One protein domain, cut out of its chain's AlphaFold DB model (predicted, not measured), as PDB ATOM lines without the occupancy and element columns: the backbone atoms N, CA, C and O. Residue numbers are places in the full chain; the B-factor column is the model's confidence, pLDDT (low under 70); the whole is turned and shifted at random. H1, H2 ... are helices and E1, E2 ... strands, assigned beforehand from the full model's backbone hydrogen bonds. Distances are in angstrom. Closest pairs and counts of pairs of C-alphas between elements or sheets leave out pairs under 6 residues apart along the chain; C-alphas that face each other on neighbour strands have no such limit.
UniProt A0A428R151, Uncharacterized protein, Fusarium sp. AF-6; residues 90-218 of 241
ATOM      1  N   GLU A  90     -36.633 -47.838  11.542       97.25
ATOM      2  CA  GLU A  90     -35.328 -47.563  12.138       97.25
ATOM      3  C   GLU A  90     -34.948 -46.085  12.006       97.25
ATOM      4  O   GLU A  90     -35.010 -45.490  10.930       97.25
ATOM      5  N   ALA A  91     -34.522 -45.475  13.114       97.56
ATOM      6  CA  ALA A  91     -33.978 -44.126  13.082       97.56
ATOM      7  C   ALA A  91     -32.562 -44.150  12.504       97.56
ATOM      8  O   ALA A  91     -31.652 -44.746  13.086       97.56
ATOM      9  N   THR A  92     -32.343 -43.443  11.405       96.12
ATOM     10  CA  THR A  92     -31.019 -43.328  10.790       96.12
ATOM     11  C   THR A  92     -30.682 -41.876  10.504       96.12
ATOM     12  O   THR A  92     -31.558 -41.042  10.284       96.12
ATOM     13  N   ALA A  93     -29.395 -41.547  10.514       95.12
ATOM     14  CA  ALA A  93     -28.912 -40.209  10.236       95.12
ATOM     15  C   ALA A  93     -28.093 -40.155   8.945       95.12
ATOM     16  O   ALA A  93     -27.215 -40.986   8.702       95.12
ATOM     17  N   GLY A  94     -28.358 -39.118   8.152       93.44
ATOM     18  CA  GLY A  94     -27.475 -38.633   7.095       93.44
ATOM     19  C   GLY A  94     -26.763 -37.346   7.513       93.44
ATOM     20  O   GLY A  94     -27.007 -36.795   8.590       93.44
ATOM     21  N   THR A  95     -25.900 -36.830   6.643       94.44
ATOM     22  CA  THR A  95     -25.153 -35.591   6.894       94.44
ATOM     23  C   THR A  95     -25.698 -34.459   6.030       94.44
ATOM     24  O   THR A  95     -25.829 -34.598   4.815       94.44
ATOM     25  N   ALA A  96     -25.992 -33.323   6.658       94.19
ATOM     26  CA  ALA A  96     -26.242 -32.061   5.980       94.19
ATOM     27  C   ALA A  96     -25.071 -31.110   6.240       94.19
ATOM     28  O   ALA A  96     -24.585 -31.018   7.368       94.19
ATOM     29  N   MET A  97     -24.630 -30.413   5.203       95.25
ATOM     30  CA  MET A  97     -23.545 -29.435   5.252       95.25
ATOM     31  C   MET A  97     -24.021 -28.123   4.649       95.25
ATOM     32  O   MET A  97     -24.943 -28.111   3.832       95.25
ATOM     33  N   PHE A  98     -23.394 -27.029   5.053       95.44
ATOM     34  CA  PHE A  98     -23.776 -25.700   4.612       95.44
ATOM     35  C   PHE A  98     -22.555 -24.878   4.235       95.44
ATOM     36  O   PHE A  98     -21.485 -25.045   4.820       95.44
ATOM     37  N   ILE A  99     -22.742 -23.992   3.262       96.38
ATOM     38  CA  ILE A  99     -21.773 -22.966   2.880       96.38
ATOM     39  C   ILE A  99     -22.499 -21.627   2.940       96.38
ATOM     40  O   ILE A  99     -23.517 -21.447   2.270       96.38
ATOM     41  N   ASP A 100     -21.995 -20.691   3.738       95.75
ATOM     42  CA  ASP A 100     -22.514 -19.324   3.780       95.75
ATOM     43  C   ASP A 100     -21.762 -18.445   2.785       95.75
ATOM     44  O   ASP A 100     -20.592 -18.122   2.978       95.75
ATOM     45  N   ILE A 101     -22.451 -18.025   1.724       95.69
ATOM     46  CA  ILE A 101     -21.911 -17.088   0.741       95.69
ATOM     47  C   ILE A 101     -21.954 -15.680   1.341       95.69
ATOM     48  O   ILE A 101     -23.042 -15.194   1.672       95.69
ATOM     49  N   PRO A 102     -20.826 -14.963   1.461       94.56
ATOM     50  CA  PRO A 102     -20.809 -13.622   2.035       94.56
ATOM     51  C   PRO A 102     -21.707 -12.619   1.285       94.56
ATOM     52  O   PRO A 102     -21.898 -12.748   0.074       94.56
ATOM     53  N   PRO A 103     -22.234 -11.570   1.950       94.44
ATOM     54  CA  PRO A 103     -23.057 -10.549   1.296       94.44
ATOM     55  C   PRO A 103     -22.369  -9.799   0.151       94.44
ATOM     56  O   PRO A 103     -23.051  -9.291  -0.724       94.44
ATOM     57  N   HIS A 104     -21.039  -9.717   0.121       95.31
ATOM     58  CA  HIS A 104     -20.334  -9.024  -0.962       95.31
ATOM     59  C   HIS A 104     -20.230  -9.858  -2.255       95.31
ATOM     60  O   HIS A 104     -20.025  -9.288  -3.323       95.31
ATOM     61  N   ARG A 105     -20.416 -11.188  -2.198       95.81
ATOM     62  CA  ARG A 105     -20.410 -12.090  -3.368       95.81
ATOM     63  C   ARG A 105     -21.784 -12.165  -4.030       95.81
ATOM     64  O   ARG A 105     -22.459 -13.196  -4.022       95.81
ATOM     65  N   GLN A 106     -22.222 -11.023  -4.554       95.12
ATOM     66  CA  GLN A 106     -23.509 -10.885  -5.243       95.12
ATOM     67  C   GLN A 106     -23.583 -11.745  -6.512       95.12
ATOM     68  O   GLN A 106     -24.647 -12.267  -6.827       95.12
ATOM     69  N   ASP A 107     -22.447 -11.959  -7.178       96.06
ATOM     70  CA  ASP A 107     -22.295 -12.861  -8.319       96.06
ATOM     71  C   ASP A 107     -22.751 -14.289  -7.982       96.06
ATOM     72  O   ASP A 107     -23.592 -14.858  -8.677       96.06
ATOM     73  N   LEU A 108     -22.268 -14.846  -6.867       95.81
ATOM     74  CA  LEU A 108     -22.631 -16.198  -6.449       95.81
ATOM     75  C   LEU A 108     -24.042 -16.261  -5.867       95.81
ATOM     76  O   LEU A 108     -24.780 -17.204  -6.139       95.81
ATOM     77  N   ARG A 109     -24.451 -15.246  -5.096       94.62
ATOM     78  CA  ARG A 109     -25.818 -15.176  -4.558       94.62
ATOM     79  C   ARG A 109     -26.866 -15.129  -5.669       94.62
ATOM     80  O   ARG A 109     -27.899 -15.773  -5.530       94.62
ATOM     81  N   ALA A 110     -26.590 -14.412  -6.758       93.94
ATOM     82  CA  ALA A 110     -27.436 -14.404  -7.944       93.94
ATOM     83  C   ALA A 110     -27.373 -15.747  -8.684       93.94
ATOM     84  O   ALA A 110     -28.423 -16.286  -9.028       93.94
ATOM     85  N   LYS A 111     -26.171 -16.313  -8.878       94.31
ATOM     86  CA  LYS A 111     -25.978 -17.603  -9.558       94.31
ATOM     87  C   LYS A 111     -26.776 -18.734  -8.913       94.31
ATOM     88  O   LYS A 111     -27.406 -19.486  -9.640       94.31
ATOM     89  N   PHE A 112     -26.749 -18.846  -7.585       93.25
ATOM     90  CA  PHE A 112     -27.419 -19.913  -6.829       93.25
ATOM     91  C   PHE A 112     -28.819 -19.522  -6.315       93.25
ATOM     92  O   PHE A 112     -29.380 -20.190  -5.442       93.25
ATOM     93  N   HIS A 113     -29.390 -18.423  -6.816       90.25
ATOM     94  CA  HIS A 113     -30.760 -18.029  -6.491       90.25
ATOM     95  C   HIS A 113     -31.766 -19.039  -7.084       90.25
ATOM     96  O   HIS A 113     -31.537 -19.497  -8.202       90.25
ATOM     97  N   PRO A 114     -32.893 -19.352  -6.413       86.75
ATOM     98  CA  PRO A 114     -33.918 -20.266  -6.930       86.75
ATOM     99  C   PRO A 114     -34.450 -19.922  -8.330       86.75
ATOM    100  O   PRO A 114     -34.845 -20.823  -9.059       86.75
ATOM    101  N   ASP A 115     -34.423 -18.645  -8.725       87.06
ATOM    102  CA  ASP A 115     -34.832 -18.206 -10.073       87.06
ATOM    103  C   ASP A 115     -33.798 -18.546 -11.166       87.06
ATOM    104  O   ASP A 115     -34.137 -18.592 -12.345       87.06
ATOM    105  N   ASN A 116     -32.536 -18.767 -10.783       90.62
ATOM    106  CA  ASN A 116     -31.402 -18.952 -11.696       90.62
ATOM    107  C   ASN A 116     -30.748 -20.338 -11.583       90.62
ATOM    108  O   ASN A 116     -29.898 -20.684 -12.404       90.62
ATOM    109  N   TYR A 117     -31.106 -21.117 -10.562       89.50
ATOM    110  CA  TYR A 117     -30.449 -22.370 -10.216       89.50
ATOM    111  C   TYR A 117     -31.462 -23.461  -9.881       89.50
ATOM    112  O   TYR A 117     -32.416 -23.250  -9.133       89.50
ATOM    113  N   THR A 118     -31.227 -24.658 -10.408       89.00
ATOM    114  CA  THR A 118     -32.050 -25.844 -10.153       89.00
ATOM    115  C   THR A 118     -31.422 -26.710  -9.078       89.00
ATOM    116  O   THR A 118     -30.203 -26.789  -9.007       89.00
ATOM    117  N   VAL A 119     -32.227 -27.463  -8.325       90.50
ATOM    118  CA  VAL A 119     -31.694 -28.511  -7.436       90.50
ATOM    119  C   VAL A 119     -30.744 -29.417  -8.217       90.50
ATOM    120  O   VAL A 119     -31.111 -29.968  -9.257       90.50
ATOM    121  N   TRP A 120     -29.530 -29.573  -7.705       92.38
ATOM    122  CA  TRP A 120     -28.531 -30.445  -8.298       92.38
ATOM    123  C   TRP A 120     -28.439 -31.729  -7.490       92.38
ATOM    124  O   TRP A 120     -28.334 -31.696  -6.267       92.38
ATOM    125  N   SER A 121     -28.466 -32.874  -8.161       93.94
ATOM    126  CA  SER A 121     -28.318 -34.181  -7.525       93.94
ATOM    127  C   SER A 121     -27.187 -34.952  -8.174       93.94
ATOM    128  O   SER A 121     -26.990 -34.861  -9.385       93.94
ATOM    129  N   TYR A 122     -26.491 -35.763  -7.388       93.06
ATOM    130  CA  TYR A 122     -25.408 -36.591  -7.898       93.06
ATOM    131  C   TYR A 122     -25.415 -37.978  -7.270       93.06
ATOM    132  O   TYR A 122     -25.932 -38.199  -6.170       93.06
ATOM    133  N   ARG A 123     -24.776 -38.909  -7.975       94.56
ATOM    134  CA  ARG A 123     -24.404 -40.234  -7.488       94.56
ATOM    135  C   ARG A 123     -22.958 -40.494  -7.891       94.56
ATOM    136  O   ARG A 123     -22.554 -40.135  -8.991       94.56
ATOM    137  N   ALA A 124     -22.185 -41.080  -6.992       92.25
ATOM    138  CA  ALA A 124     -20.783 -41.401  -7.199       92.25
ATOM    139  C   ALA A 124     -20.406 -42.670  -6.425       92.25
ATOM    140  O   ALA A 124     -21.094 -43.059  -5.483       92.25
ATOM    141  N   GLY A 125     -19.285 -43.287  -6.801       89.56
ATOM    142  CA  GLY A 125     -18.853 -44.571  -6.245       89.56
ATOM    143  C   GLY A 125     -19.647 -45.760  -6.790       89.56
ATOM    144  O   GLY A 125     -20.627 -45.595  -7.516       89.56
ATOM    145  N   GLU A 126     -19.212 -46.961  -6.421       88.56
ATOM    146  CA  GLU A 126     -19.767 -48.232  -6.892       88.56
ATOM    147  C   GLU A 126     -19.991 -49.180  -5.709       88.56
ATOM    148  O   GLU A 126     -19.291 -49.097  -4.696       88.56
ATOM    149  N   GLY A 127     -20.983 -50.067  -5.827       88.56
ATOM    150  CA  GLY A 127     -21.312 -51.052  -4.793       88.56
ATOM    151  C   GLY A 127     -21.571 -50.425  -3.419       88.56
ATOM    152  O   GLY A 127     -22.283 -49.424  -3.297       88.56
ATOM    153  N   GLU A 128     -20.963 -51.007  -2.386       82.94
ATOM    154  CA  GLU A 128     -21.075 -50.563  -0.987       82.94
ATOM    155  C   GLU A 128     -20.457 -49.180  -0.730       82.94
ATOM    156  O   GLU A 128     -20.823 -48.494   0.222       82.94
ATOM    157  N   GLU A 129     -19.564 -48.725  -1.612       86.31
ATOM    158  CA  GLU A 129     -18.953 -47.398  -1.533       86.31
ATOM    159  C   GLU A 129     -19.744 -46.322  -2.275       86.31
ATOM    160  O   GLU A 129     -19.324 -45.154  -2.286       86.31
ATOM    161  N   SER A 130     -20.878 -46.693  -2.880       91.88
ATOM    162  CA  SER A 130     -21.765 -45.753  -3.550       91.88
ATOM    163  C   SER A 130     -22.353 -44.740  -2.568       91.88
ATOM    164  O   SER A 130     -22.691 -45.017  -1.417       91.88
ATOM    165  N   TYR A 131     -22.442 -43.503  -3.032       94.31
ATOM    166  CA  TYR A 131     -23.022 -42.402  -2.292       94.31
ATOM    167  C   TYR A 131     -23.698 -41.445  -3.261       94.31
ATOM    168  O   TYR A 131     -23.412 -41.386  -4.456       94.31
ATOM    169  N   SER A 132     -24.635 -40.690  -2.730       94.75
ATOM    170  CA  SER A 132     -25.404 -39.702  -3.459       94.75
ATOM    171  C   SER A 132     -25.595 -38.476  -2.595       94.75
ATOM    172  O   SER A 132     -25.249 -38.442  -1.411       94.75
ATOM    173  N   GLY A 133     -26.141 -37.444  -3.198       93.94
ATOM    174  CA  GLY A 133     -26.433 -36.227  -2.490       93.94
ATOM    175  C   GLY A 133     -27.070 -35.217  -3.403       93.94
ATOM    176  O   GLY A 133     -27.463 -35.517  -4.532       93.94
ATOM    177  N   GLY A 134     -27.142 -34.004  -2.891       93.75
ATOM    178  CA  GLY A 134     -27.629 -32.892  -3.668       93.75
ATOM    179  C   GLY A 134     -27.243 -31.567  -3.060       93.75
ATOM    180  O   GLY A 134     -26.871 -31.495  -1.886       93.75
ATOM    181  N   GLU A 135     -27.329 -30.551  -3.890       92.62
ATOM    182  CA  GLU A 135     -27.206 -29.147  -3.553       92.62
ATOM    183  C   GLU A 135     -28.576 -28.499  -3.794       92.62
ATOM    184  O   GLU A 135     -29.327 -28.914  -4.687       92.62
ATOM    185  N   TYR A 136     -28.930 -27.545  -2.934       91.12
ATOM    186  CA  TYR A 136     -30.193 -26.823  -3.017       91.12
ATOM    187  C   TYR A 136     -29.936 -25.322  -3.196       91.12
ATOM    188  O   TYR A 136     -29.088 -24.786  -2.469       91.12
ATOM    189  N   PRO A 137     -30.739 -24.635  -4.038       88.94
ATOM    190  CA  PRO A 137     -30.660 -23.189  -4.218       88.94
ATOM    191  C   PRO A 137     -30.775 -22.422  -2.896       88.94
ATOM    192  O   PRO A 137     -31.386 -22.901  -1.937       88.94
ATOM    193  N   ILE A 138     -30.257 -21.193  -2.861       84.19
ATOM    194  CA  ILE A 138     -30.272 -20.315  -1.680       84.19
ATOM    195  C   ILE A 138     -31.715 -19.872  -1.367       84.19
ATOM    196  O   ILE A 138     -32.231 -18.994  -2.057       84.19
ATOM    197  N   PRO A 139     -32.373 -20.356  -0.292       66.88
ATOM    198  CA  PRO A 139     -33.791 -20.049  -0.064       66.88
ATOM    199  C   PRO A 139     -34.026 -18.618   0.454       66.88
ATOM    200  O   PRO A 139     -35.124 -18.090   0.319       66.88
ATOM    201  N   LYS A 140     -32.994 -18.006   1.062       70.69
ATOM    202  CA  LYS A 140     -32.803 -16.600   1.493       70.69
ATOM    203  C   LYS A 140     -31.532 -16.556   2.362       70.69
ATOM    204  O   LYS A 140     -31.064 -17.586   2.840       70.69
ATOM    205  N   GLY A 141     -30.927 -15.385   2.571       78.06
ATOM    206  CA  GLY A 141     -29.806 -15.217   3.522       78.06
ATOM    207  C   GLY A 141     -28.407 -15.619   3.025       78.06
ATOM    208  O   GLY A 141     -27.417 -15.197   3.621       78.06
ATOM    209  N   GLY A 142     -28.287 -16.307   1.886       89.31
ATOM    210  CA  GLY A 142     -26.990 -16.668   1.289       89.31
ATOM    211  C   GLY A 142     -26.414 -18.003   1.747       89.31
ATOM    212  O   GLY A 142     -25.241 -18.253   1.498       89.31
ATOM    213  N   ARG A 143     -27.203 -18.845   2.423       92.62
ATOM    214  CA  ARG A 143     -26.767 -20.167   2.877       92.62
ATOM    215  C   ARG A 143     -27.139 -21.236   1.857       92.62
ATOM    216  O   ARG A 143     -28.322 -21.486   1.633       92.62
ATOM    217  N   LEU A 144     -26.128 -21.892   1.303       93.56
ATOM    218  CA  LEU A 144     -26.271 -23.108   0.515       93.56
ATOM    219  C   LEU A 144     -26.362 -24.331   1.413       93.56
ATOM    220  O   LEU A 144     -25.738 -24.384   2.475       93.56
ATOM    221  N   LYS A 145     -27.128 -25.328   0.972       94.25
ATOM    222  CA  LYS A 145     -27.290 -26.608   1.664       94.25
ATOM    223  C   LYS A 145     -26.831 -27.734   0.753       94.25
ATOM    224  O   LYS A 145     -27.258 -27.826  -0.388       94.25
ATOM    225  N   PHE A 146     -26.060 -28.648   1.322       95.12
ATOM    226  CA  PHE A 146     -25.648 -29.894   0.696       95.12
ATOM    227  C   PHE A 146     -26.172 -31.065   1.525       95.12
ATOM    228  O   PHE A 146     -25.922 -31.147   2.730       95.12
ATOM    229  N   SER A 147     -26.904 -31.980   0.898       93.94
ATOM    230  CA  SER A 147     -27.274 -33.263   1.502       93.94
ATOM    231  C   SER A 147     -26.320 -34.354   1.043       93.94
ATOM    232  O   SER A 147     -26.031 -34.445  -0.146       93.94
ATOM    233  N   PHE A 148     -25.891 -35.208   1.966       94.56
ATOM    234  CA  PHE A 148     -25.073 -36.382   1.684       94.56
ATOM    235  C   PHE A 148     -25.766 -37.654   2.175       94.56
ATOM    236  O   PHE A 148     -26.175 -37.747   3.337       94.56
ATOM    237  N   ARG A 149     -25.861 -38.645   1.287       90.75
ATOM    238  CA  ARG A 149     -26.429 -39.974   1.525       90.75
ATOM    239  C   ARG A 149     -25.402 -41.024   1.106       90.75
ATOM    240  O   ARG A 149     -25.184 -41.253  -0.077       90.75
ATOM    241  N   GLY A 150     -24.777 -41.654   2.088       89.75
ATOM    242  CA  GLY A 150     -23.907 -42.819   1.921       89.75
ATOM    243  C   GLY A 150     -24.210 -43.807   3.041       89.75
ATOM    244  O   GLY A 150     -25.382 -43.988   3.379       89.75
ATOM    245  N   LEU A 151     -23.169 -44.358   3.672       88.31
ATOM    246  CA  LEU A 151     -23.321 -45.114   4.915       88.31
ATOM    247  C   LEU A 151     -24.123 -44.291   5.939       88.31
ATOM    248  O   LEU A 151     -23.746 -43.162   6.273       88.31
ATOM    249  N   LYS A 152     -25.257 -44.840   6.378       88.19
ATOM    250  CA  LYS A 152     -26.148 -44.206   7.352       88.19
ATOM    251  C   LYS A 152     -25.653 -44.489   8.766       88.19
ATOM    252  O   LYS A 152     -25.052 -45.528   9.025       88.19
ATOM    253  N   PHE A 153     -25.942 -43.575   9.684       91.94
ATOM    254  CA  PHE A 153     -25.529 -43.701  11.080       91.94
ATOM    255  C   PHE A 153     -26.724 -44.012  11.971       91.94
ATOM    256  O   PHE A 153     -27.767 -43.368  11.864       91.94
ATOM    257  N   THR A 154     -26.554 -44.972  12.871       95.44
ATOM    258  CA  THR A 154     -27.515 -45.316  13.922       95.44
ATOM    259  C   THR A 154     -26.945 -44.946  15.290       95.44
ATOM    260  O   THR A 154     -25.745 -44.717  15.446       95.44
ATOM    261  N   ASN A 155     -27.812 -44.851  16.294       96.19
ATOM    262  CA  ASN A 155     -27.429 -44.568  17.675       96.19
ATOM    263  C   ASN A 155     -28.233 -45.469  18.616       96.19
ATOM    264  O   ASN A 155     -29.207 -45.036  19.236       96.19
ATOM    265  N   PHE A 156     -27.856 -46.749  18.656       96.94
ATOM    266  CA  PHE A 156     -28.556 -47.762  19.440       96.94
ATOM    267  C   PHE A 156     -28.454 -47.497  20.943       96.94
ATOM    268  O   PHE A 156     -27.367 -47.486  21.520       96.94
ATOM    269  N   GLN A 157     -29.604 -47.371  21.588       95.88
ATOM    270  CA  GLN A 157     -29.770 -47.189  23.027       95.88
ATOM    271  C   GLN A 157     -30.849 -48.148  23.535       95.88
ATOM    272  O   GLN A 157     -31.595 -48.721  22.737       95.88
ATOM    273  N   ASP A 158     -30.912 -48.343  24.848       97.56
ATOM    274  CA  ASP A 158     -32.013 -49.085  25.458       97.56
ATOM    275  C   ASP A 158     -33.327 -48.317  25.263       97.56
ATOM    276  O   ASP A 158     -33.367 -47.084  25.345       97.56
ATOM    277  N   HIS A 159     -34.402 -49.043  24.963       97.31
ATOM    278  CA  HIS A 159     -35.722 -48.460  24.778       97.31
ATOM    279  C   HIS A 159     -36.199 -47.832  26.097       97.31
ATOM    280  O   HIS A 159     -36.089 -48.468  27.147       97.31
ATOM    281  N   PRO A 160     -36.780 -46.617  26.077       93.75
ATOM    282  CA  PRO A 160     -37.137 -45.898  27.302       93.75
ATOM    283  C   PRO A 160     -38.177 -46.616  28.174       93.75
ATOM    284  O   PRO A 160     -38.236 -46.366  29.375       93.75
ATOM    285  N   THR A 161     -39.003 -47.489  27.589       93.69
ATOM    286  CA  THR A 161     -40.087 -48.194  28.301       93.69
ATOM    287  C   THR A 161     -40.073 -49.715  28.162       93.69
ATOM    288  O   THR A 161     -40.865 -50.366  28.832       93.69
ATOM    289  N   GLU A 162     -39.207 -50.293  27.320       96.12
ATOM    290  CA  GLU A 162     -39.230 -51.733  27.017       96.12
ATOM    291  C   GLU A 162     -37.905 -52.379  27.437       96.12
ATOM    292  O   GLU A 162     -36.884 -52.200  26.765       96.12
ATOM    293  N   PRO A 163     -37.887 -53.132  28.551       95.69
ATOM    294  CA  PRO A 163     -36.686 -53.816  29.004       95.69
ATOM    295  C   PRO A 163     -36.141 -54.774  27.939       95.69
ATOM    296  O   PRO A 163     -36.892 -55.533  27.329       95.69
ATOM    297  N   ASN A 164     -34.817 -54.794  27.772       95.50
ATOM    298  CA  ASN A 164     -34.097 -55.643  26.809       95.50
ATOM    299  C   ASN A 164     -34.370 -55.339  25.327       95.50
ATOM    300  O   ASN A 164     -33.930 -56.094  24.458       95.50
ATOM    301  N   LEU A 165     -35.059 -54.241  25.015       97.44
ATOM    302  CA  LEU A 165     -35.188 -53.751  23.652       97.44
ATOM    303  C   LEU A 165     -34.144 -52.661  23.405       97.44
ATOM    304  O   LEU A 165     -34.081 -51.687  24.149       97.44
ATOM    305  N   ARG A 166     -33.348 -52.798  22.340       97.69
ATOM    306  CA  ARG A 166     -32.454 -51.737  21.859       97.69
ATOM    307  C   ARG A 166     -32.915 -51.231  20.507       97.69
ATOM    308  O   ARG A 166     -33.173 -52.022  19.605       97.69
ATOM    309  N   ILE A 167     -32.975 -49.914  20.372       97.88
ATOM    310  CA  ILE A 167     -33.378 -49.226  19.144       97.88
ATOM    311  C   ILE A 167     -32.438 -48.061  18.867       97.88
ATOM    312  O   ILE A 167     -31.841 -47.496  19.784       97.88
ATOM    313  N   SER A 168     -32.308 -47.679  17.600       97.62
ATOM    314  CA  SER A 168     -31.645 -46.429  17.243       97.62
ATOM    315  C   SER A 168     -32.515 -45.244  17.679       97.62
ATOM    316  O   SER A 168     -33.672 -45.154  17.274       97.62
ATOM    317  N   ILE A 169     -31.974 -44.349  18.514       96.62
ATOM    318  CA  ILE A 169     -32.672 -43.151  19.014       96.62
ATOM    319  C   ILE A 169     -31.909 -41.898  18.568       96.62
ATOM    320  O   ILE A 169     -30.694 -41.826  18.786       96.62
ATOM    321  N   PRO A 170     -32.580 -40.885  17.990       96.50
ATOM    322  CA  PRO A 170     -31.908 -39.688  17.504       96.50
ATOM    323  C   PRO A 170     -31.089 -38.967  18.577       96.50
ATOM    324  O   PRO A 170     -31.523 -38.791  19.713       96.50
ATOM    325  N   ARG A 171     -29.920 -38.461  18.179       94.81
ATOM    326  CA  ARG A 171     -29.123 -37.509  18.965       94.81
ATOM    327  C   ARG A 171     -29.022 -36.203  18.196       94.81
ATOM    328  O   ARG A 171     -28.603 -36.196  17.039       94.81
ATOM    329  N   THR A 172     -29.462 -35.102  18.793       92.88
ATOM    330  CA  THR A 172     -29.572 -33.806  18.105       92.88
ATOM    331  C   THR A 172     -28.952 -32.706  18.956       92.88
ATOM    332  O   THR A 172     -28.602 -32.930  20.105       92.88
ATOM    333  N   LYS A 173     -28.851 -31.477  18.446       90.25
ATOM    334  CA  LYS A 173     -28.407 -30.344  19.275       90.25
ATOM    335  C   LYS A 173     -29.373 -29.986  20.421       90.25
ATOM    336  O   LYS A 173     -29.024 -29.163  21.254       90.25
ATOM    337  N   TYR A 174     -30.580 -30.560  20.426       89.19
ATOM    338  CA  TYR A 174     -31.619 -30.330  21.434       89.19
ATOM    339  C   TYR A 174     -31.795 -31.517  22.396       89.19
ATOM    340  O   TYR A 174     -32.673 -31.484  23.251       89.19
ATOM    341  N   THR A 175     -31.010 -32.592  22.254       91.25
ATOM    342  CA  THR A 175     -31.029 -33.704  23.215       91.25
ATOM    343  C   THR A 175     -30.169 -33.389  24.437       91.25
ATOM    344  O   THR A 175     -29.267 -32.560  24.364       91.25
ATOM    345  N   LYS A 176     -30.422 -34.082  25.557       89.69
ATOM    346  CA  LYS A 176     -29.662 -33.919  26.812       89.69
ATOM    347  C   LYS A 176     -28.155 -34.139  26.625       89.69
ATOM    348  O   LYS A 176     -27.363 -33.410  27.209       89.69
ATOM    349  N   ASP A 177     -27.788 -35.133  25.822       91.38
ATOM    350  CA  ASP A 177     -26.426 -35.339  25.322       91.38
ATOM    351  C   ASP A 177     -26.390 -34.905  23.848       91.38
ATOM    352  O   ASP A 177     -26.830 -35.667  22.977       91.38
ATOM    353  N   PRO A 178     -26.024 -33.651  23.538       93.31
ATOM    354  CA  PRO A 178     -26.091 -33.153  22.176       93.31
ATOM    355  C   PRO A 178     -24.945 -33.680  21.302       93.31
ATOM    356  O   PRO A 178     -23.886 -34.100  21.766       93.31
ATOM    357  N   ILE A 179     -25.150 -33.653  19.983       92.31
ATOM    358  CA  ILE A 179     -24.088 -33.897  18.998       92.31
ATOM    359  C   ILE A 179     -23.912 -32.673  18.104       92.31
ATOM    360  O   ILE A 179     -24.876 -32.150  17.543       92.31
ATOM    361  N   HIS A 180     -22.661 -32.230  17.979       89.94
ATOM    362  CA  HIS A 180     -22.261 -31.047  17.205       89.94
ATOM    363  C   HIS A 180     -21.268 -31.381  16.087       89.94
ATOM    364  O   HIS A 180     -20.714 -30.490  15.454       89.94
ATOM    365  N   THR A 181     -21.024 -32.669  15.856       91.00
ATOM    366  CA  THR A 181     -20.096 -33.162  14.844       91.00
ATOM    367  C   THR A 181     -20.814 -34.103  13.889       91.00
ATOM    368  O   THR A 181     -21.880 -34.647  14.185       91.00
ATOM    369  N   VAL A 182     -20.214 -34.290  12.718       92.94
ATOM    370  CA  VAL A 182     -20.655 -35.264  11.723       92.94
ATOM    371  C   VAL A 182     -19.475 -36.160  11.342       92.94
ATOM    372  O   VAL A 182     -18.322 -35.736  11.463       92.94
ATOM    373  N   PRO A 183     -19.718 -37.394  10.879       91.19
ATOM    374  CA  PRO A 183     -18.648 -38.304  10.488       91.19
ATOM    375  C   PRO A 183     -17.776 -37.744   9.359       91.19
ATOM    376  O   PRO A 183     -18.272 -37.277   8.329       91.19
ATOM    377  N   LEU A 184     -16.454 -37.848   9.532       92.12
ATOM    378  CA  LEU A 184     -15.464 -37.316   8.587       92.12
ATOM    379  C   LEU A 184     -15.605 -37.914   7.178       92.12
ATOM    380  O   LEU A 184     -15.334 -37.239   6.186       92.12
ATOM    381  N   TYR A 185     -16.076 -39.159   7.085       91.62
ATOM    382  CA  TYR A 185     -16.392 -39.843   5.832       91.62
ATOM    383  C   TYR A 185     -17.262 -38.989   4.894       91.62
ATOM    384  O   TYR A 185     -16.851 -38.710   3.768       91.62
ATOM    385  N   GLY A 186     -18.415 -38.505   5.374       91.38
ATOM    386  CA  GLY A 186     -19.340 -37.712   4.558       91.38
ATOM    387  C   GLY A 186     -18.745 -36.364   4.157       91.38
ATOM    388  O   GLY A 186     -18.819 -35.971   2.994       91.38
ATOM    389  N   LEU A 187     -18.064 -35.698   5.098       92.94
ATOM    390  CA  LEU A 187     -17.379 -34.427   4.847       92.94
ATOM    391  C   LEU A 187     -16.294 -34.566   3.773       92.94
ATOM    392  O   LEU A 187     -16.230 -33.759   2.850       92.94
ATOM    393  N   SER A 188     -15.442 -35.586   3.877       93.12
ATOM    394  CA  SER A 188     -14.336 -35.803   2.938       93.12
ATOM    395  C   SER A 188     -14.830 -36.094   1.520       93.12
ATOM    396  O   SER A 188     -14.316 -35.509   0.565       93.12
ATOM    397  N   LYS A 189     -15.862 -36.938   1.372       94.44
ATOM    398  CA  LYS A 189     -16.486 -37.225   0.075       94.44
ATOM    399  C   LYS A 189     -17.154 -35.972  -0.499       94.44
ATOM    400  O   LYS A 189     -16.909 -35.643  -1.656       94.44
ATOM    401  N   MET A 190     -17.905 -35.215   0.304       94.31
ATOM    402  CA  MET A 190     -18.566 -34.001  -0.183       94.31
ATOM    403  C   MET A 190     -17.574 -32.887  -0.553       94.31
ATOM    404  O   MET A 190     -17.790 -32.204  -1.546       94.31
ATOM    405  N   LYS A 191     -16.444 -32.728   0.154       94.44
ATOM    406  CA  LYS A 191     -15.396 -31.768  -0.248       94.44
ATOM    407  C   LYS A 191     -14.861 -32.043  -1.656       94.44
ATOM    408  O   LYS A 191     -14.638 -31.100  -2.412       94.44
ATOM    409  N   LYS A 192     -14.686 -33.319  -2.027       94.19
ATOM    410  CA  LYS A 192     -14.283 -33.711  -3.391       94.19
ATOM    411  C   LYS A 192     -15.357 -33.346  -4.414       94.19
ATOM    412  O   LYS A 192     -15.031 -32.797  -5.459       94.19
ATOM    413  N   VAL A 193     -16.623 -33.604  -4.083       94.69
ATOM    414  CA  VAL A 193     -17.767 -33.258  -4.935       94.69
ATOM    415  C   VAL A 193     -17.854 -31.749  -5.155       94.69
ATOM    416  O   VAL A 193     -17.909 -31.315  -6.298       94.69
ATOM    417  N   VAL A 194     -17.789 -30.949  -4.087       95.25
ATOM    418  CA  VAL A 194     -17.811 -29.480  -4.175       95.25
ATOM    419  C   VAL A 194     -16.631 -28.968  -4.992       95.25
ATOM    420  O   VAL A 194     -16.831 -28.158  -5.883       95.25
ATOM    421  N   SER A 195     -15.421 -29.485  -4.773       94.69
ATOM    422  CA  SER A 195     -14.242 -29.035  -5.531       94.69
ATOM    423  C   SER A 195     -14.349 -29.324  -7.034       94.69
ATOM    424  O   SER A 195     -13.798 -28.577  -7.834       94.69
ATOM    425  N   ALA A 196     -15.039 -30.402  -7.420       94.56
ATOM    426  CA  ALA A 196     -15.207 -30.791  -8.817       94.56
ATOM    427  C   ALA A 196     -16.399 -30.096  -9.497       94.56
ATOM    428  O   ALA A 196     -16.278 -29.650 -10.634       94.56
ATOM    429  N   ALA A 197     -17.548 -30.023  -8.819       94.44
ATOM    430  CA  ALA A 197     -18.797 -29.514  -9.390       94.44
ATOM    431  C   ALA A 197     -19.011 -28.009  -9.151       94.44
ATOM    432  O   ALA A 197     -19.672 -27.354  -9.952       94.44
ATOM    433  N   PHE A 198     -18.449 -27.471  -8.066       95.69
ATOM    434  CA  PHE A 198     -18.628 -26.090  -7.608       95.69
ATOM    435  C   PHE A 198     -17.298 -25.481  -7.132       95.69
ATOM    436  O   PHE A 198     -17.176 -25.088  -5.965       95.69
ATOM    437  N   PRO A 199     -16.261 -25.433  -7.988       96.12
ATOM    438  CA  PRO A 199     -14.935 -24.959  -7.591       96.12
ATOM    439  C   PRO A 199     -14.953 -23.535  -7.009       96.12
ATOM    440  O   PRO A 199     -14.178 -23.237  -6.104       96.12
ATOM    441  N   GLU A 200     -15.875 -22.677  -7.449       95.69
ATOM    442  CA  GLU A 200     -16.084 -21.326  -6.919       95.69
ATOM    443  C   GLU A 200     -16.575 -21.289  -5.464       95.69
ATOM    444  O   GLU A 200     -16.515 -20.242  -4.825       95.69
ATOM    445  N   LEU A 201     -17.068 -22.410  -4.931       96.12
ATOM    446  CA  LEU A 201     -17.474 -22.536  -3.532       96.12
ATOM    447  C   LEU A 201     -16.354 -23.080  -2.637       96.12
ATOM    448  O   LEU A 201     -16.466 -23.027  -1.409       96.12
ATOM    449  N   ALA A 202     -15.274 -23.606  -3.224       94.06
ATOM    450  CA  ALA A 202     -14.202 -24.260  -2.477       94.06
ATOM    451  C   ALA A 202     -13.474 -23.299  -1.520       94.06
ATOM    452  O   ALA A 202     -13.041 -23.730  -0.451       94.06
ATOM    453  N   GLU A 203     -13.388 -22.009  -1.867       93.81
ATOM    454  CA  GLU A 203     -12.732 -20.979  -1.046       93.81
ATOM    455  C   GLU A 203     -13.428 -20.733   0.304       93.81
ATOM    456  O   GLU A 203     -12.767 -20.369   1.275       93.81
ATOM    457  N   PHE A 204     -14.742 -20.966   0.397       95.00
ATOM    458  CA  PHE A 204     -15.508 -20.720   1.625       95.00
ATOM    459  C   PHE A 204     -15.444 -21.896   2.601       95.00
ATOM    460  O   PHE A 204     -15.533 -21.709   3.815       95.00
ATOM    461  N   GLY A 205     -15.306 -23.116   2.073       93.75
ATOM    462  CA  GLY A 205     -15.455 -24.344   2.849       93.75
ATOM    463  C   GLY A 205     -16.856 -24.510   3.457       93.75
ATOM    464  O   GLY A 205     -17.752 -23.689   3.275       93.75
ATOM    465  N   PHE A 206     -17.062 -25.607   4.192       95.88
ATOM    466  CA  PHE A 206     -18.304 -25.795   4.948       95.88
ATOM    467  C   PHE A 206     -18.289 -24.938   6.212       95.88
ATOM    468  O   PHE A 206     -17.411 -25.109   7.058       95.88
ATOM    469  N   THR A 207     -19.278 -24.057   6.344       95.31
ATOM    470  CA  THR A 207     -19.436 -23.152   7.489       95.31
ATOM    471  C   THR A 207     -20.251 -23.774   8.620       95.31
ATOM    472  O   THR A 207     -20.154 -23.337   9.763       95.31
ATOM    473  N   ASP A 208     -21.044 -24.806   8.321       94.56
ATOM    474  CA  ASP A 208     -21.855 -25.535   9.295       94.56
ATOM    475  C   ASP A 208     -22.119 -26.971   8.804       94.56
ATOM    476  O   ASP A 208     -22.091 -27.263   7.603       94.56
ATOM    477  N   SER A 209     -22.387 -27.886   9.732       94.56
ATOM    478  CA  SER A 209     -22.797 -29.255   9.421       94.56
ATOM    479  C   SER A 209     -23.603 -29.866  10.562       94.56
ATOM    480  O   SER A 209     -23.391 -29.559  11.733       94.56
ATOM    481  N   ARG A 210     -24.540 -30.756  10.231       94.38
ATOM    482  CA  ARG A 210     -25.351 -31.460  11.229       94.38
ATOM    483  C   ARG A 210     -25.798 -32.829  10.748       94.38
ATOM    484  O   ARG A 210     -25.957 -33.062   9.547       94.38
ATOM    485  N   LEU A 211     -26.076 -33.707  11.704       94.62
ATOM    486  CA  LEU A 211     -26.832 -34.921  11.433       94.62
ATOM    487  C   LEU A 211     -28.301 -34.571  11.189       94.62
ATOM    488  O   LEU A 211     -28.904 -33.804  11.941       94.62
ATOM    489  N   CYS A 212     -28.863 -35.135  10.126       93.06
ATOM    490  CA  CYS A 212     -30.288 -35.083   9.838       93.06
ATOM    491  C   CYS A 212     -30.850 -36.490  10.001       93.06
ATOM    492  O   CYS A 212     -30.401 -37.401   9.306       93.06
ATOM    493  N   TRP A 213     -31.782 -36.651  10.936       95.75
ATOM    494  CA  TRP A 213     -32.391 -37.935  11.257       95.75
ATOM    495  C   TRP A 213     -33.644 -38.171  10.418       95.75
ATOM    496  O   TRP A 213     -34.437 -37.255  10.211       95.75
ATOM    497  N   TYR A 214     -33.804 -39.406   9.968       94.19
ATOM    498  CA  TYR A 214     -34.933 -39.911   9.203       94.19
ATOM    499  C   TYR A 214     -35.418 -41.220   9.825       94.19
ATOM    500  O   TYR A 214     -34.783 -41.764  10.733       94.19
ATOM    501  N   THR A 215     -36.535 -41.720   9.311       96.50
ATOM    502  CA  THR A 215     -37.088 -43.019   9.685       96.50
ATOM    503  C   THR A 215     -37.078 -43.910   8.458       96.50
ATOM    504  O   THR A 215     -37.898 -43.718   7.569       96.50
ATOM    505  N   ASP A 216     -36.131 -44.840   8.400       95.44
ATOM    506  CA  ASP A 216     -36.113 -45.902   7.399       95.44
ATOM    507  C   ASP A 216     -37.195 -46.941   7.701       95.44
ATOM    508  O   ASP A 216     -37.462 -47.240   8.867       95.44
ATOM    509  N   THR A 217     -37.769 -47.512   6.649       95.81
ATOM    510  CA  THR A 217     -38.599 -48.721   6.676       95.81
ATOM    511  C   THR A 217     -37.928 -49.808   5.844       95.81
ATOM    512  O   THR A 217     -36.968 -49.536   5.121       95.81
ATOM    513  N   ILE A 218     -38.387 -51.056   5.972       91.25
ATOM    514  CA  ILE A 218     -37.770 -52.205   5.284       91.25
ATOM    515  C   ILE A 218     -37.821 -52.042   3.755       91.25
ATOM    516  O   ILE A 218     -36.874 -52.413   3.065       91.25
TER     517      ILE A 218
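AT A GLANCE: This is residues 90 to 218 of the 241 residues of an uncharacterized protein of Fusarium sp. AF-6 (UniProt A0A428R151). What does this domain look like? It is a strongly twisted wall of five strands, E2, E3, E4, E1 and E7 in that order across it, with the helix H2 slantwise over one face: two layers, a helix over a sheet. The small hairpin of E5 and E6 lies at one end of the long axis, and the short helix H1 lies near the other. What is it made of? Printed are 129 residues, with two named helices and seven named strands in the order E1 H1 E2 E3 E4 E5 E6 H2 E7; the class is mixed, helices and strands, and both sheets are antiparallel. The whole is only just loose, close to compact, with a radius of gyration of the C-alphas of 16.9 A, and elongated, spanning 57 by 35 by 24 A.

HOW THE PARTS SIT: How do the strands of the large sheet pair? Inner strand E1, residues 90 to 100, is antiparallel to edge strand E7, residues 208 to 217, with N 94 and O 212 within hydrogen-bond range at 2.9 A. E1 is also antiparallel to E4, residues 143 to 153, at 150 degrees, with N 97 and O 146 within range at 2.9 A. Edge strand E2, residues 120 to 124, E3, residues 131 to 136, and E4 form a meander, each strand the antiparallel neighbour of the one before, with N 122 and O 133, and N 134 and O 147, within range at 3.0 A. Where is the long helix? H2, residues 184 to 197, is on the sheet at a height over the sheet of 9.1 A, over E3, E4 and E1, and on the local plane stands at 40 degrees to E1. The closest C-alphas of H2 and E4 are those of Gly 186 and Phe 148, 6.5 A apart. What lies farther out? E4 bends by 89 degrees at residue 150 and runs on into E5, residues 156 to 158, which forms a hairpin with E6, residues 166 to 168, N 157 and O 167 being within range at 2.9 A. The closest C-alphas of E6 and E1 are those of Ser 168 and Ala 91, 5.3 A apart. H1, residues 106 to 111, is not on the sheet and is apart from H2; in both helices every O i to N i+4 pair is within hydrogen-bond range.

IN THESE COORDINATES: How long are the strands? E1 runs 32.1 A from C-alpha 90 at (-35.328, -47.563, 12.138), and E7 runs 28.7 A to C-alpha 217 at (-38.599, -48.721, 6.676). E4 measures 25.0 A, E3 17.2 A and E2 13.5 A, while E5 and E6 have three residues each. And the helices? H2 begins at C-alpha 184, (-15.464, -37.316, 8.587), and measures 19.9 A; H1 has six residues.

THE WHOLE: How far does it reach? The two C-alphas farthest apart are those of Asp 107 and Pro 163, at 57.2 A. Are there cuts or long links? The printed part has no cut; the link from E6 to H2, residues 169 to 183, is long. How confident is the model? The mean pLDDT of the printed part is 93.0, and residue 139 is under 70.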